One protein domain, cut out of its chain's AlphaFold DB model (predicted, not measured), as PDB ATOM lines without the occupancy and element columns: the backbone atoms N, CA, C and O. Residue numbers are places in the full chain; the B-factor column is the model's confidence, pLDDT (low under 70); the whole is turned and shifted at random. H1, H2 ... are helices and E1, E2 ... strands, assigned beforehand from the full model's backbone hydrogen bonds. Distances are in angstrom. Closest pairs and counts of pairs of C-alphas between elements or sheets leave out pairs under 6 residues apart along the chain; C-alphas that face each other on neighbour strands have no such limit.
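AT A GLANCE: This is residues 33 to 131 of the 233 residues of an uncharacterized protein of Faecalibaculum rodentium (UniProt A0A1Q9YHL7). One long helix, H2, covers part of one face of a strongly twisted sheet of five strands, and a short helix, H1, sits beyond the end of E3. The 99 printed residues have two named helices and five named strands, in the order E1, E2, E3, H1, H2, E4, E5. The sheet's order is E1, E2, E3, E5, E4, all antiparallel, and the class is mixed, helices and strands. The whole is only just loose, close to compact, with a radius of gyration of the C-alphas of 15.4 A and spans of 45 by 31 by 18 A.

HOW THE PARTS SIT: E1, residues 33 to 37, E2, residues 42 to 47, and E3, residues 51 to 59, form a meander, each strand the antiparallel neighbour of the one before. N 35 and O 44 are 2.8 A apart and N 45 and O 52 2.9 A, within hydrogen-bond range. H1, residues 63 to 71, is not on the sheet. H2, residues 76 to 98, only just touches H1, with 3 pairs of C-alphas within 8 A, by its residues 76 to 79 alone; the closest are Trp 69 and Ile 79, 7.3 A. They run opposite ways at a steep tilt of 52 degrees. E4, residues 111 to 116, and E5, residues 123 to 130, form a hairpin, with N 126 and O 113 2.8 A apart. E5 also pairs with E3, with N 55 and O 127 2.9 A apart. E3, H1, H2 and E4 make a split strand-helix-strand unit, two strands that run the same way with E5 between them, and its crossover is right-handed. H2 is on the sheet at a height of 8.4 A, making two layers, a sheet with a helix on one face; it lies over E5 and runs along it at 7 degrees on the local plane. The closest C-alphas of H2 and E5 are those of Cys 83 and Trp 123, 6.1 A apart. In H1 and H2 every O i to N i+4 pair is within hydrogen-bond range.

IN THESE COORDINATES: E1 begins at C-alpha 33, (107.847, 126.852, 142.302). E3 is 26.5 A long, H2 33.3 A and E5 23.5 A, from first to last C-alpha. E5 ends at C-alpha 130, (102.442, 141.084, 143.460).

THE WHOLE: The C-alphas of Glu 49 and Gly 73, the two farthest apart, are 46.6 A apart. The printed part has no cut. The link from H2 to E4, 12 residues, is long. No printed residue is under 70 in pLDDT.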
ATOM      1  N   THR A  33     107.416 127.552 143.515       87.38
ATOM      2  CA  THR A  33     107.847 126.852 142.302       87.38
ATOM      3  C   THR A  33     108.090 127.890 141.220       87.38
ATOM      4  O   THR A  33     107.198 128.684 140.929       87.38
ATOM      5  N   ILE A  34     109.281 127.893 140.624       90.31
ATOM      6  CA  ILE A  34     109.592 128.781 139.501       90.31
ATOM      7  C   ILE A  34     108.808 128.300 138.279       90.31
ATOM      8  O   ILE A  34     108.953 127.153 137.861       90.31
ATOM      9  N   LEU A  35     107.958 129.172 137.738       88.88
ATOM     10  CA  LEU A  35     107.200 128.915 136.515       88.88
ATOM     11  C   LEU A  35     107.978 129.379 135.283       88.88
ATOM     12  O   LEU A  35     108.023 128.668 134.283       88.88
ATOM     13  N   GLU A  36     108.585 130.563 135.362       89.44
ATOM     14  CA  GLU A  36     109.323 131.183 134.260       89.44
ATOM     15  C   GLU A  36     110.420 132.101 134.812       89.44
ATOM     16  O   GLU A  36     110.180 132.889 135.726       89.44
ATOM     17  N   THR A  37     111.626 132.024 134.252       88.94
ATOM     18  CA  THR A  37     112.720 132.955 134.559       88.94
ATOM     19  C   THR A  37     112.701 134.082 133.536       88.94
ATOM     20  O   THR A  37     112.843 133.829 132.342       88.94
ATOM     21  N   LEU A  38     112.515 135.320 133.998       83.19
ATOM     22  CA  LEU A  38     112.402 136.501 133.138       83.19
ATOM     23  C   LEU A  38     113.754 137.201 132.959       83.19
ATOM     24  O   LEU A  38     114.032 137.750 131.895       83.19
ATOM     25  N   SER A  39     114.596 137.171 133.994       83.06
ATOM     26  CA  SER A  39     115.979 137.652 133.979       83.06
ATOM     27  C   SER A  39     116.812 136.937 135.050       83.06
ATOM     28  O   SER A  39     116.295 136.116 135.807       83.06
ATOM     29  N   ASP A  40     118.096 137.287 135.156       79.38
ATOM     30  CA  ASP A  40     119.002 136.762 136.189       79.38
ATOM     31  C   ASP A  40     118.561 137.098 137.624       79.38
ATOM     32  O   ASP A  40     118.960 136.418 138.574       79.38
ATOM     33  N   THR A  41     117.748 138.144 137.782       83.62
ATOM     34  CA  THR A  41     117.260 138.644 139.071       83.62
ATOM     35  C   THR A  41     115.751 138.532 139.220       83.62
ATOM     36  O   THR A  41     115.258 138.782 140.310       83.62
ATOM     37  N   LEU A  42     114.998 138.173 138.177       86.38
ATOM     38  CA  LEU A  42     113.539 138.215 138.198       86.38
ATOM     39  C   LEU A  42     112.934 136.915 137.664       86.38
ATOM     40  O   LEU A  42     113.231 136.471 136.553       86.38
ATOM     41  N   ALA A  43     112.021 136.333 138.434       88.19
ATOM     42  CA  ALA A  43     111.303 135.122 138.067       88.19
ATOM     43  C   ALA A  43     109.810 135.235 138.385       88.19
ATOM     44  O   ALA A  43     109.398 135.845 139.369       88.19
ATOM     45  N   HIS A  44     108.990 134.598 137.563       89.50
ATOM     46  CA  HIS A  44     107.594 134.335 137.862       89.50
ATOM     47  C   HIS A  44     107.501 133.027 138.646       89.50
ATOM     48  O   HIS A  44     107.993 131.980 138.211       89.50
ATOM     49  N   VAL A  45     106.868 133.088 139.814       90.31
ATOM     50  CA  VAL A  45     106.792 131.967 140.744       90.31
ATOM     51  C   VAL A  45     105.361 131.706 141.187       90.31
ATOM     52  O   VAL A  45     104.543 132.616 141.295       90.31
ATOM     53  N   LYS A  46     105.076 130.445 141.494       89.06
ATOM     54  CA  LYS A  46     103.824 130.002 142.097       89.06
ATOM     55  C   LYS A  46     104.052 129.617 143.545       89.06
ATOM     56  O   LYS A  46     104.901 128.772 143.831       89.06
ATOM     57  N   THR A  47     103.280 130.198 144.450       87.50
ATOM     58  CA  THR A  47     103.239 129.805 145.862       87.50
ATOM     59  C   THR A  47     101.918 129.094 146.162       87.50
ATOM     60  O   THR A  47     101.080 128.898 145.280       87.50
ATOM     61  N   ALA A  48     101.709 128.691 147.417       84.69
ATOM     62  CA  ALA A  48     100.416 128.166 147.856       84.69
ATOM     63  C   ALA A  48      99.281 129.212 147.774       84.69
ATOM     64  O   ALA A  48      98.116 128.833 147.686       84.69
ATOM     65  N   GLU A  49      99.619 130.503 147.806       84.56
ATOM     66  CA  GLU A  49      98.666 131.620 147.866       84.56
ATOM     67  C   GLU A  49      98.290 132.149 146.467       84.56
ATOM     68  O   GLU A  49      97.251 132.787 146.315       84.56
ATOM     69  N   GLY A  50      99.087 131.850 145.433       87.69
ATOM     70  CA  GLY A  50      98.860 132.339 144.072       87.69
ATOM     71  C   GLY A  50     100.134 132.488 143.237       87.69
ATOM     72  O   GLY A  50     101.167 131.882 143.532       87.69
ATOM     73  N   ASP A  51     100.033 133.306 142.192       91.19
ATOM     74  CA  ASP A  51     101.115 133.627 141.259       91.19
ATOM     75  C   ASP A  51     101.742 134.984 141.615       91.19
ATOM     76  O   ASP A  51     101.040 135.983 141.788       91.19
ATOM     77  N   TYR A  52     103.071 135.029 141.691       92.00
ATOM     78  CA  TYR A  52     103.828 136.174 142.193       92.00
ATOM     79  C   TYR A  52     105.107 136.409 141.397       92.00
ATOM     80  O   TYR A  52     105.586 135.544 140.664       92.00
ATOM     81  N   MET A  53     105.685 137.590 141.581       90.44
ATOM     82  CA  MET A  53     107.006 137.921 141.061       90.44
ATOM     83  C   MET A  53     108.032 137.743 142.172       90.44
ATOM     84  O   MET A  53     107.847 138.258 143.273       90.44
ATOM     85  N   LEU A  54     109.097 137.011 141.883       90.06
ATOM     86  CA  LEU A  54     110.254 136.854 142.748       90.06
ATOM     87  C   LEU A  54     111.396 137.690 142.187       90.06
ATOM     88  O   LEU A  54     111.813 137.469 141.051       90.06
ATOM     89  N   GLU A  55     111.909 138.612 142.988       89.25
ATOM     90  CA  GLU A  55     113.142 139.329 142.693       89.25
ATOM     91  C   GLU A  55     114.270 138.862 143.613       89.25
ATOM     92  O   GLU A  55     114.082 138.721 144.818       89.25
ATOM     93  N   THR A  56     115.451 138.625 143.055       88.44
ATOM     94  CA  THR A  56     116.651 138.227 143.786       88.44
ATOM     95  C   THR A  56     117.694 139.332 143.709       88.44
ATOM     96  O   THR A  56     118.185 139.666 142.630       88.44
ATOM     97  N   VAL A  57     118.092 139.847 144.870       86.81
ATOM     98  CA  VAL A  57     119.168 140.831 145.017       86.81
ATOM     99  C   VAL A  57     120.365 140.154 145.680       86.81
ATOM    100  O   VAL A  57     120.208 139.512 146.715       86.81
ATOM    101  N   ARG A  58     121.562 140.270 145.093       86.38
ATOM    102  CA  ARG A  58     122.782 139.583 145.556       86.38
ATOM    103  C   ARG A  58     123.883 140.561 145.957       86.38
ATOM    104  O   ARG A  58     124.038 141.608 145.333       86.38
ATOM    105  N   PHE A  59     124.663 140.165 146.960       86.31
ATOM    106  CA  PHE A  59     125.837 140.870 147.472       86.31
ATOM    107  C   PHE A  59     127.001 139.887 147.634       86.31
ATOM    108  O   PHE A  59     126.869 138.959 148.435       86.31
ATOM    109  N   PRO A  60     128.130 140.056 146.924       82.88
ATOM    110  CA  PRO A  60     128.378 141.050 145.872       82.88
ATOM    111  C   PRO A  60     127.459 140.831 144.656       82.88
ATOM    112  O   PRO A  60     126.925 139.733 144.476       82.88
ATOM    113  N   ARG A  61     127.237 141.872 143.841       77.44
ATOM    114  CA  ARG A  61     126.296 141.783 142.707       77.44
ATOM    115  C   ARG A  61     126.862 140.928 141.591       77.44
ATOM    116  O   ARG A  61     126.158 140.102 141.013       77.44
ATOM    117  N   ASP A  62     128.143 141.126 141.318       78.38
ATOM    118  CA  ASP A  62     128.888 140.379 140.327       78.38
ATOM    119  C   ASP A  62     130.299 140.032 140.832       78.38
ATOM    120  O   ASP A  62     130.724 140.382 141.937       78.38
ATOM    121  N   GLN A  63     131.040 139.280 140.018       77.38
ATOM    122  CA  GLN A  63     132.427 138.946 140.339       77.38
ATOM    123  C   GLN A  63     133.339 140.174 140.311       77.38
ATOM    124  O   GLN A  63     134.375 140.167 140.971       77.38
ATOM    125  N   LYS A  64     132.983 141.214 139.555       81.50
ATOM    126  CA  LYS A  64     133.803 142.413 139.416       81.50
ATOM    127  C   LYS A  64     133.825 143.202 140.723       81.50
ATOM    128  O   LYS A  64     134.913 143.566 141.150       81.50
ATOM    129  N   ASP A  65     132.689 143.357 141.399       77.81
ATOM    130  CA  ASP A  65     132.602 143.975 142.728       77.81
ATOM    131  C   ASP A  65     133.534 143.277 143.730       77.81
ATOM    132  O   ASP A  65     134.276 143.918 144.476       77.81
ATOM    133  N   LEU A  66     133.542 141.939 143.701       81.62
ATOM    134  CA  LEU A  66     134.429 141.134 144.534       81.62
ATOM    135  C   LEU A  66     135.905 141.418 144.214       81.62
ATOM    136  O   LEU A  66     136.711 141.609 145.127       81.62
ATOM    137  N   PHE A  67     136.266 141.456 142.927       82.12
ATOM    138  CA  PHE A  67     137.624 141.794 142.492       82.12
ATOM    139  C   PHE A  67     138.021 143.217 142.884       82.12
ATOM    140  O   PHE A  67     139.128 143.408 143.385       82.12
ATOM    141  N   ASP A  68     137.133 144.194 142.720       84.75
ATOM    142  CA  ASP A  68     137.389 145.594 143.057       84.75
ATOM    143  C   ASP A  68     137.654 145.758 144.563       84.75
ATOM    144  O   ASP A  68     138.595 146.452 144.953       84.75
ATOM    145  N   TRP A  69     136.916 145.054 145.428       83.56
ATOM    146  CA  TRP A  69     137.180 145.043 146.872       83.56
ATOM    147  C   TRP A  69     138.491 144.355 147.248       83.56
ATOM    148  O   TRP A  69     139.224 144.857 148.103       83.56
ATOM    149  N   MET A  70     138.834 143.247 146.587       84.12
ATOM    150  CA  MET A  70     140.137 142.606 146.785       84.12
ATOM    151  C   MET A  70     141.288 143.522 146.338       84.12
ATOM    152  O   MET A  70     142.305 143.609 147.023       84.12
ATOM    153  N   MET A  71     141.122 144.258 145.233       86.56
ATOM    154  CA  MET A  71     142.099 145.242 144.745       86.56
ATOM    155  C   MET A  71     142.252 146.447 145.683       86.56
ATOM    156  O   MET A  71     143.329 147.035 145.753       86.56
ATOM    157  N   GLN A  72     141.208 146.785 146.444       86.12
ATOM    158  CA  GLN A  72     141.261 147.771 147.531       86.12
ATOM    159  C   GLN A  72     141.956 147.238 148.798       86.12
ATOM    160  O   GLN A  72     142.083 147.969 149.779       86.12
ATOM    161  N   GLY A  73     142.427 145.985 148.789       85.62
ATOM    162  CA  GLY A  73     143.158 145.367 149.894       85.62
ATOM    163  C   GLY A  73     142.272 144.745 150.972       85.62
ATOM    164  O   GLY A  73     142.796 144.381 152.025       85.62
ATOM    165  N   LYS A  74     140.960 144.605 150.734       85.75
ATOM    166  CA  LYS A  74     140.050 143.962 151.689       85.75
ATOM    167  C   LYS A  74     140.267 142.453 151.711       85.75
ATOM    168  O   LYS A  74     140.392 141.801 150.673       85.75
ATOM    169  N   SER A  75     140.286 141.891 152.910       86.62
ATOM    170  CA  SER A  75     140.317 140.450 153.130       86.62
ATOM    171  C   SER A  75     138.940 139.822 152.912       86.62
ATOM    172  O   SER A  75     137.903 140.481 152.958       86.62
ATOM    173  N   MET A  76     138.911 138.504 152.702       84.62
ATOM    174  CA  MET A  76     137.647 137.806 152.467       84.62
ATOM    175  C   MET A  76     136.637 137.884 153.625       84.62
ATOM    176  O   MET A  76     135.455 138.076 153.346       84.62
ATOM    177  N   PRO A  77     137.049 137.795 154.905       85.44
ATOM    178  CA  PRO A  77     136.135 138.016 156.024       85.44
ATOM    179  C   PRO A  77     135.532 139.427 156.056       85.44
ATOM    180  O   PRO A  77     134.352 139.569 156.355       85.44
ATOM    181  N   GLU A  78     136.311 140.460 155.718       86.25
ATOM    182  CA  GLU A  78     135.815 141.845 155.665       86.25
ATOM    183  C   GLU A  78     134.774 142.014 154.555       86.25
ATOM    184  O   GLU A  78     133.739 142.637 154.765       86.25
ATOM    185  N   ILE A  79     135.006 141.391 153.399       85.12
ATOM    186  CA  ILE A  79     134.043 141.375 152.294       85.12
ATOM    187  C   ILE A  79     132.742 140.660 152.692       85.12
ATOM    188  O   ILE A  79     131.656 141.150 152.381       85.12
ATOM    189  N   GLU A  80     132.816 139.509 153.372       85.69
ATOM    190  CA  GLU A  80     131.608 138.808 153.835       85.69
ATOM    191  C   GLU A  80     130.802 139.648 154.838       85.69
ATOM    192  O   GLU A  80     129.570 139.658 154.763       85.69
ATOM    193  N   GLU A  81     131.481 140.358 155.743       86.06
ATOM    194  CA  GLU A  81     130.850 141.266 156.705       86.06
ATOM    195  C   GLU A  81     130.187 142.457 155.998       86.06
ATOM    196  O   GLU A  81     129.049 142.807 156.304       86.06
ATOM    197  N   GLU A  82     130.838 143.039 154.988       85.38
ATOM    198  CA  GLU A  82     130.241 144.108 154.184       85.38
ATOM    199  C   GLU A  82     129.005 143.637 153.411       85.38
ATOM    200  O   GLU A  82     127.996 144.344 153.378       85.38
ATOM    201  N   CYS A  83     129.040 142.433 152.836       86.38
ATOM    202  CA  CYS A  83     127.878 141.848 152.167       86.38
ATOM    203  C   CYS A  83     126.722 141.614 153.149       86.38
ATOM    204  O   CYS A  83     125.564 141.876 152.818       86.38
ATOM    205  N   LEU A  84     127.031 141.152 154.366       87.31
ATOM    206  CA  LEU A  84     126.041 140.984 155.428       87.31
ATOM    207  C   LEU A  84     125.436 142.335 155.838       87.31
ATOM    208  O   LEU A  84     124.220 142.461 155.970       87.31
ATOM    209  N   GLN A  85     126.264 143.363 156.003       86.50
ATOM    210  CA  GLN A  85     125.793 144.696 156.360       86.50
ATOM    211  C   GLN A  85     124.898 145.289 155.265       86.50
ATOM    212  O   GLN A  85     123.875 145.901 155.574       86.50
ATOM    213  N   GLN A  86     125.246 145.080 153.993       84.81
ATOM    214  CA  GLN A  86     124.446 145.524 152.851       84.81
ATOM    215  C   GLN A  86     123.084 144.827 152.799       84.81
ATOM    216  O   GLN A  86     122.067 145.512 152.685       84.81
ATOM    217  N   VAL A  87     123.037 143.498 152.957       86.56
ATOM    218  CA  VAL A  87     121.760 142.765 152.924       86.56
ATOM    219  C   VAL A  87     120.866 143.109 154.122       86.56
ATOM    220  O   VAL A  87     119.647 143.177 153.986       86.56
ATOM    221  N   GLN A  88     121.451 143.390 155.291       86.69
ATOM    222  CA  GLN A  88     120.696 143.848 156.462       86.69
ATOM    223  C   GLN A  88     120.104 145.244 156.267       86.69
ATOM    224  O   GLN A  88     118.993 145.508 156.727       86.69
ATOM    225  N   THR A  89     120.836 146.149 155.615       84.81
ATOM    226  CA  THR A  89     120.312 147.478 155.283       84.81
ATOM    227  C   THR A  89     119.150 147.362 154.301       84.81
ATOM    228  O   THR A  89     118.104 147.948 154.564       84.81
ATOM    229  N   LEU A  90     119.275 146.519 153.269       84.00
ATOM    230  CA  LEU A  90     118.168 146.218 152.358       84.00
ATOM    231  C   LEU A  90     116.934 145.704 153.117       84.00
ATOM    232  O   LEU A  90     115.835 146.192 152.888       84.00
ATOM    233  N   GLY A  91     117.100 144.774 154.064       84.75
ATOM    234  CA  GLY A  91     115.987 144.285 154.891       84.75
ATOM    235  C   GLY A  91     115.250 145.407 155.636       84.75
ATOM    236  O   GLY A  91     114.027 145.492 155.575       84.75
ATOM    237  N   LYS A  92     115.991 146.338 156.254       84.81
ATOM    238  CA  LYS A  92     115.398 147.506 156.936       84.81
ATOM    239  C   LYS A  92     114.626 148.410 155.977       84.81
ATOM    240  O   LYS A  92     113.596 148.960 156.350       84.81
ATOM    241  N   GLU A  93     115.125 148.591 154.763       82.12
ATOM    242  CA  GLU A  93     114.453 149.393 153.741       82.12
ATOM    243  C   GLU A  93     113.176 148.725 153.225       82.12
ATOM    244  O   GLU A  93     112.158 149.398 153.063       82.12
ATOM    245  N   LEU A  94     113.193 147.401 153.042       85.44
ATOM    246  CA  LEU A  94     112.001 146.623 152.700       85.44
ATOM    247  C   LEU A  94     110.935 146.719 153.800       85.44
ATOM    248  O   LEU A  94     109.759 146.896 153.484       85.44
ATOM    249  N   ASP A  95     111.336 146.684 155.074       86.88
ATOM    250  CA  ASP A  95     110.421 146.886 156.204       86.88
ATOM    251  C   ASP A  95     109.788 148.288 156.175       86.88
ATOM    252  O   ASP A  95     108.578 148.436 156.351       86.88
ATOM    253  N   LEU A  96     110.580 149.331 155.904       84.31
ATOM    254  CA  LEU A  96     110.072 150.702 155.768       84.31
ATOM    255  C   LEU A  96     109.111 150.843 154.581       84.31
ATOM    256  O   LEU A  96     108.094 151.529 154.690       84.31
ATOM    257  N   LEU A  97     109.389 150.157 153.471       84.44
ATOM    258  CA  LEU A  97     108.520 150.133 152.297       84.44
ATOM    259  C   LEU A  97     107.168 149.463 152.591       84.44
ATOM    260  O   LEU A  97     106.133 149.933 152.114       84.44
ATOM    261  N   GLN A  98     107.146 148.408 153.412       84.69
ATOM    262  CA  GLN A  98     105.896 147.774 153.852       84.69
ATOM    263  C   GLN A  98     105.029 148.699 154.717       84.69
ATOM    264  O   GLN A  98     103.802 148.600 154.673       84.69
ATOM    265  N   LEU A  99     105.650 149.613 155.466       84.19
ATOM    266  CA  LEU A  99     104.958 150.591 156.312       84.19
ATOM    267  C   LEU A  99     104.396 151.792 155.538       84.19
ATOM    268  O   LEU A  99     103.654 152.588 156.118       84.19
ATOM    269  N   ALA A 100     104.717 151.938 154.250       81.56
ATOM    270  CA  ALA A 100     104.172 153.011 153.429       81.56
ATOM    271  C   ALA A 100     102.631 152.955 153.397       81.56
ATOM    272  O   ALA A 100     102.025 151.877 153.380       81.56
ATOM    273  N   GLY A 101     101.985 154.127 153.372       78.12
ATOM    274  CA  GLY A 101     100.524 154.250 153.378       78.12
ATOM    275  C   GLY A 101      99.834 153.533 152.203       78.12
ATOM    276  O   GLY A 101     100.493 153.113 151.254       78.12
ATOM    277  N   PRO A 102      98.508 153.323 152.247       73.56
ATOM    278  CA  PRO A 102      97.768 152.689 151.148       73.56
ATOM    279  C   PRO A 102      97.845 153.498 149.842       73.56
ATOM    280  O   PRO A 102      98.064 152.915 148.790       73.56
ATOM    281  N   GLU A 103      97.808 154.829 149.930       80.75
ATOM    282  CA  GLU A 103      97.888 155.762 148.791       80.75
ATOM    283  C   GLU A 103      99.336 156.110 148.397       80.75
ATOM    284  O   GLU A 103      99.613 157.181 147.858       80.75
ATOM    285  N   SER A 104     100.305 155.254 148.737       86.00
ATOM    286  CA  SER A 104     101.715 155.557 148.481       86.00
ATOM    287  C   SER A 104     102.117 155.377 147.026       86.00
ATOM    288  O   SER A 104     103.205 155.799 146.667       86.00
ATOM    289  N   HIS A 105     101.295 154.735 146.191       92.69
ATOM    290  CA  HIS A 105     101.665 154.359 144.824       92.69
ATOM    291  C   HIS A 105     103.006 153.601 144.745       92.69
ATOM    292  O   HIS A 105     103.721 153.681 143.749       92.69
ATOM    293  N   LEU A 106     103.372 152.867 145.801       91.12
ATOM    294  CA  LEU A 106     104.588 152.059 145.866       91.12
ATOM    295  C   LEU A 106     104.245 150.574 145.759       91.12
ATOM    296  O   LEU A 106     103.292 150.100 146.381       91.12
ATOM    297  N   VAL A 107     105.060 149.821 145.020       90.69
ATOM    298  CA  VAL A 107     104.978 148.357 145.024       90.69
ATOM    299  C   VAL A 107     105.452 147.852 146.381       90.69
ATOM    300  O   VAL A 107     106.609 148.032 146.759       90.69
ATOM    301  N   LYS A 108     104.551 147.205 147.121       89.00
ATOM    302  CA  LYS A 108     104.853 146.664 148.448       89.00
ATOM    303  C   LYS A 108     105.355 145.224 148.335       89.00
ATOM    304  O   LYS A 108     104.657 144.397 147.740       89.00
ATOM    305  N   PRO A 109     106.522 144.895 148.916       88.06
ATOM    306  CA  PRO A 109     106.962 143.513 149.003       88.06
ATOM    307  C   PRO A 109     106.017 142.757 149.941       88.06
ATOM    308  O   PRO A 109     105.703 143.222 151.036       88.06
ATOM    309  N   LEU A 110     105.557 141.587 149.511       88.50
ATOM    310  CA  LEU A 110     104.644 140.747 150.284       88.50
ATOM    311  C   LEU A 110     105.400 139.993 151.374       88.50
ATOM    312  O   LEU A 110     104.949 139.914 152.515       88.50
ATOM    313  N   ARG A 111     106.551 139.433 151.002       88.62
ATOM    314  CA  ARG A 111     107.484 138.706 151.867       88.62
ATOM    315  C   ARG A 111     108.887 138.866 151.303       88.62
ATOM    316  O   ARG A 111     109.038 139.094 150.106       88.62
ATOM    317  N   TYR A 112     109.896 138.720 152.143       89.38
ATOM    318  CA  TYR A 112     111.268 138.583 151.683       89.38
ATOM    319  C   TYR A 112     112.044 137.637 152.599       89.38
ATOM    320  O   TYR A 112     111.694 137.473 153.769       89.38
ATOM    321  N   GLU A 113     113.085 137.013 152.063       89.38
ATOM    322  CA  GLU A 113     113.976 136.121 152.797       89.38
ATOM    323  C   GLU A 113     115.431 136.490 152.514       89.38
ATOM    324  O   GLU A 113     115.810 136.727 151.370       89.38
ATOM    325  N   ILE A 114     116.252 136.542 153.563       89.56
ATOM    326  CA  ILE A 114     117.688 136.808 153.459       89.56
ATOM    327  C   ILE A 114     118.443 135.515 153.739       89.56
ATOM    328  O   ILE A 114     118.262 134.893 154.786       89.56
ATOM    329  N   MET A 115     119.337 135.138 152.831       89.62
ATOM    330  CA  MET A 115     120.077 133.885 152.922       89.62
ATOM    331  C   MET A 115     121.521 134.022 152.440       89.62
ATOM    332  O   MET A 115     121.846 134.848 151.585       89.62
ATOM    333  N   LYS A 116     122.410 133.185 152.983       86.38
ATOM    334  CA  LYS A 116     123.795 133.080 152.510       86.38
ATOM    335  C   LYS A 116     123.827 132.295 151.198       86.38
ATOM    336  O   LYS A 116     123.185 131.249 151.099       86.38
ATOM    337  N   ILE A 117     124.596 132.767 150.216       85.19
ATOM    338  CA  ILE A 117     124.723 132.090 148.919       85.19
ATOM    339  C   ILE A 117     125.439 130.742 149.128       85.19
ATOM    340  O   ILE A 117     126.571 130.720 149.627       85.19
ATOM    341  N   PRO A 118     124.826 129.600 148.759       75.88
ATOM    342  CA  PRO A 118     125.452 128.295 148.937       75.88
ATOM    343  C   PRO A 118     126.757 128.181 148.139       75.88
ATOM    344  O   PRO A 118     126.768 128.343 146.923       75.88
ATOM    345  N   GLY A 119     127.865 127.889 148.825       72.94
ATOM    346  CA  GLY A 119     129.180 127.722 148.192       72.94
ATOM    347  C   GLY A 119     129.843 129.015 147.699       72.94
ATOM    348  O   GLY A 119     130.900 128.929 147.078       72.94
ATOM    349  N   GLY A 120     129.262 130.187 147.978       73.44
ATOM    350  CA  GLY A 120     129.798 131.494 147.593       73.44
ATOM    351  C   GLY A 120     130.114 132.397 148.788       73.44
ATOM    352  O   GLY A 120     129.585 132.222 149.887       73.44
ATOM    353  N   THR A 121     130.970 133.392 148.557       72.50
ATOM    354  CA  THR A 121     131.179 134.529 149.463       72.50
ATOM    355  C   THR A 121     130.127 135.581 149.146       72.50
ATOM    356  O   THR A 121     130.283 136.338 148.190       72.50
ATOM    357  N   GLY A 122     129.022 135.577 149.890       85.06
ATOM    358  CA  GLY A 122     127.958 136.544 149.670       85.06
ATOM    359  C   GLY A 122     126.627 136.195 150.318       85.06
ATOM    360  O   GLY A 122     126.406 135.089 150.818       85.06
ATOM    361  N   TRP A 123     125.732 137.169 150.273       89.12
ATOM    362  CA  TRP A 123     124.367 137.103 150.769       89.12
ATOM    363  C   TRP A 123     123.404 137.472 149.652       89.12
ATOM    364  O   TRP A 123     123.748 138.232 148.749       89.12
ATOM    365  N   GLN A 124     122.194 136.940 149.706       88.44
ATOM    366  CA  GLN A 124     121.131 137.328 148.797       88.44
ATOM    367  C   GLN A 124     119.827 137.554 149.556       88.44
ATOM    368  O   GLN A 124     119.588 136.930 150.591       88.44
ATOM    369  N   ALA A 125     119.005 138.445 149.020       89.31
ATOM    370  CA  ALA A 125     117.632 138.652 149.428       89.31
ATOM    371  C   ALA A 125     116.705 138.205 148.296       89.31
ATOM    372  O   ALA A 125     116.863 138.631 147.152       89.31
ATOM    373  N   GLU A 126     115.747 137.352 148.618       90.25
ATOM    374  CA  GLU A 126     114.664 136.943 147.734       90.25
ATOM    375  C   GLU A 126     113.391 137.676 148.150       90.25
ATOM    376  O   GLU A 126     112.944 137.545 149.284       90.25
ATOM    377  N   ILE A 127     112.819 138.475 147.255       90.81
ATOM    378  CA  ILE A 127     111.724 139.404 147.528       90.81
ATOM    379  C   ILE A 127     110.515 138.981 146.701       90.81
ATOM    380  O   ILE A 127     110.549 138.990 145.470       90.81
ATOM    381  N   LEU A 128     109.423 138.633 147.374       91.00
ATOM    382  CA  LEU A 128     108.160 138.265 146.746       91.00
ATOM    383  C   LEU A 128     107.256 139.486 146.598       91.00
ATOM    384  O   LEU A 128     106.989 140.199 147.566       91.00
ATOM    385  N   LYS A 129     106.728 139.693 145.396       91.06
ATOM    386  CA  LYS A 129     105.918 140.854 145.021       91.06
ATOM    387  C   LYS A 129     104.640 140.442 144.300       91.06
ATOM    388  O   LYS A 129     104.599 139.366 143.692       91.06
ATOM    389  N   PRO A 130     103.604 141.298 144.310       90.44
ATOM    390  CA  PRO A 130     102.442 141.084 143.460       90.44
ATOM    391  C   PRO A 130     102.857 141.000 141.987       90.44
ATOM    392  O   PRO A 130     103.756 141.705 141.525       90.44
ATOM    393  N   ARG A 131     102.176 140.134 141.235       90.31
ATOM    394  CA  ARG A 131     102.353 140.043 139.789       90.31
ATOM    395  C   ARG A 131     101.604 141.180 139.108       90.31
ATOM    396  O   ARG A 131     100.397 141.102 138.911       90.31
TER     397      ARG A 131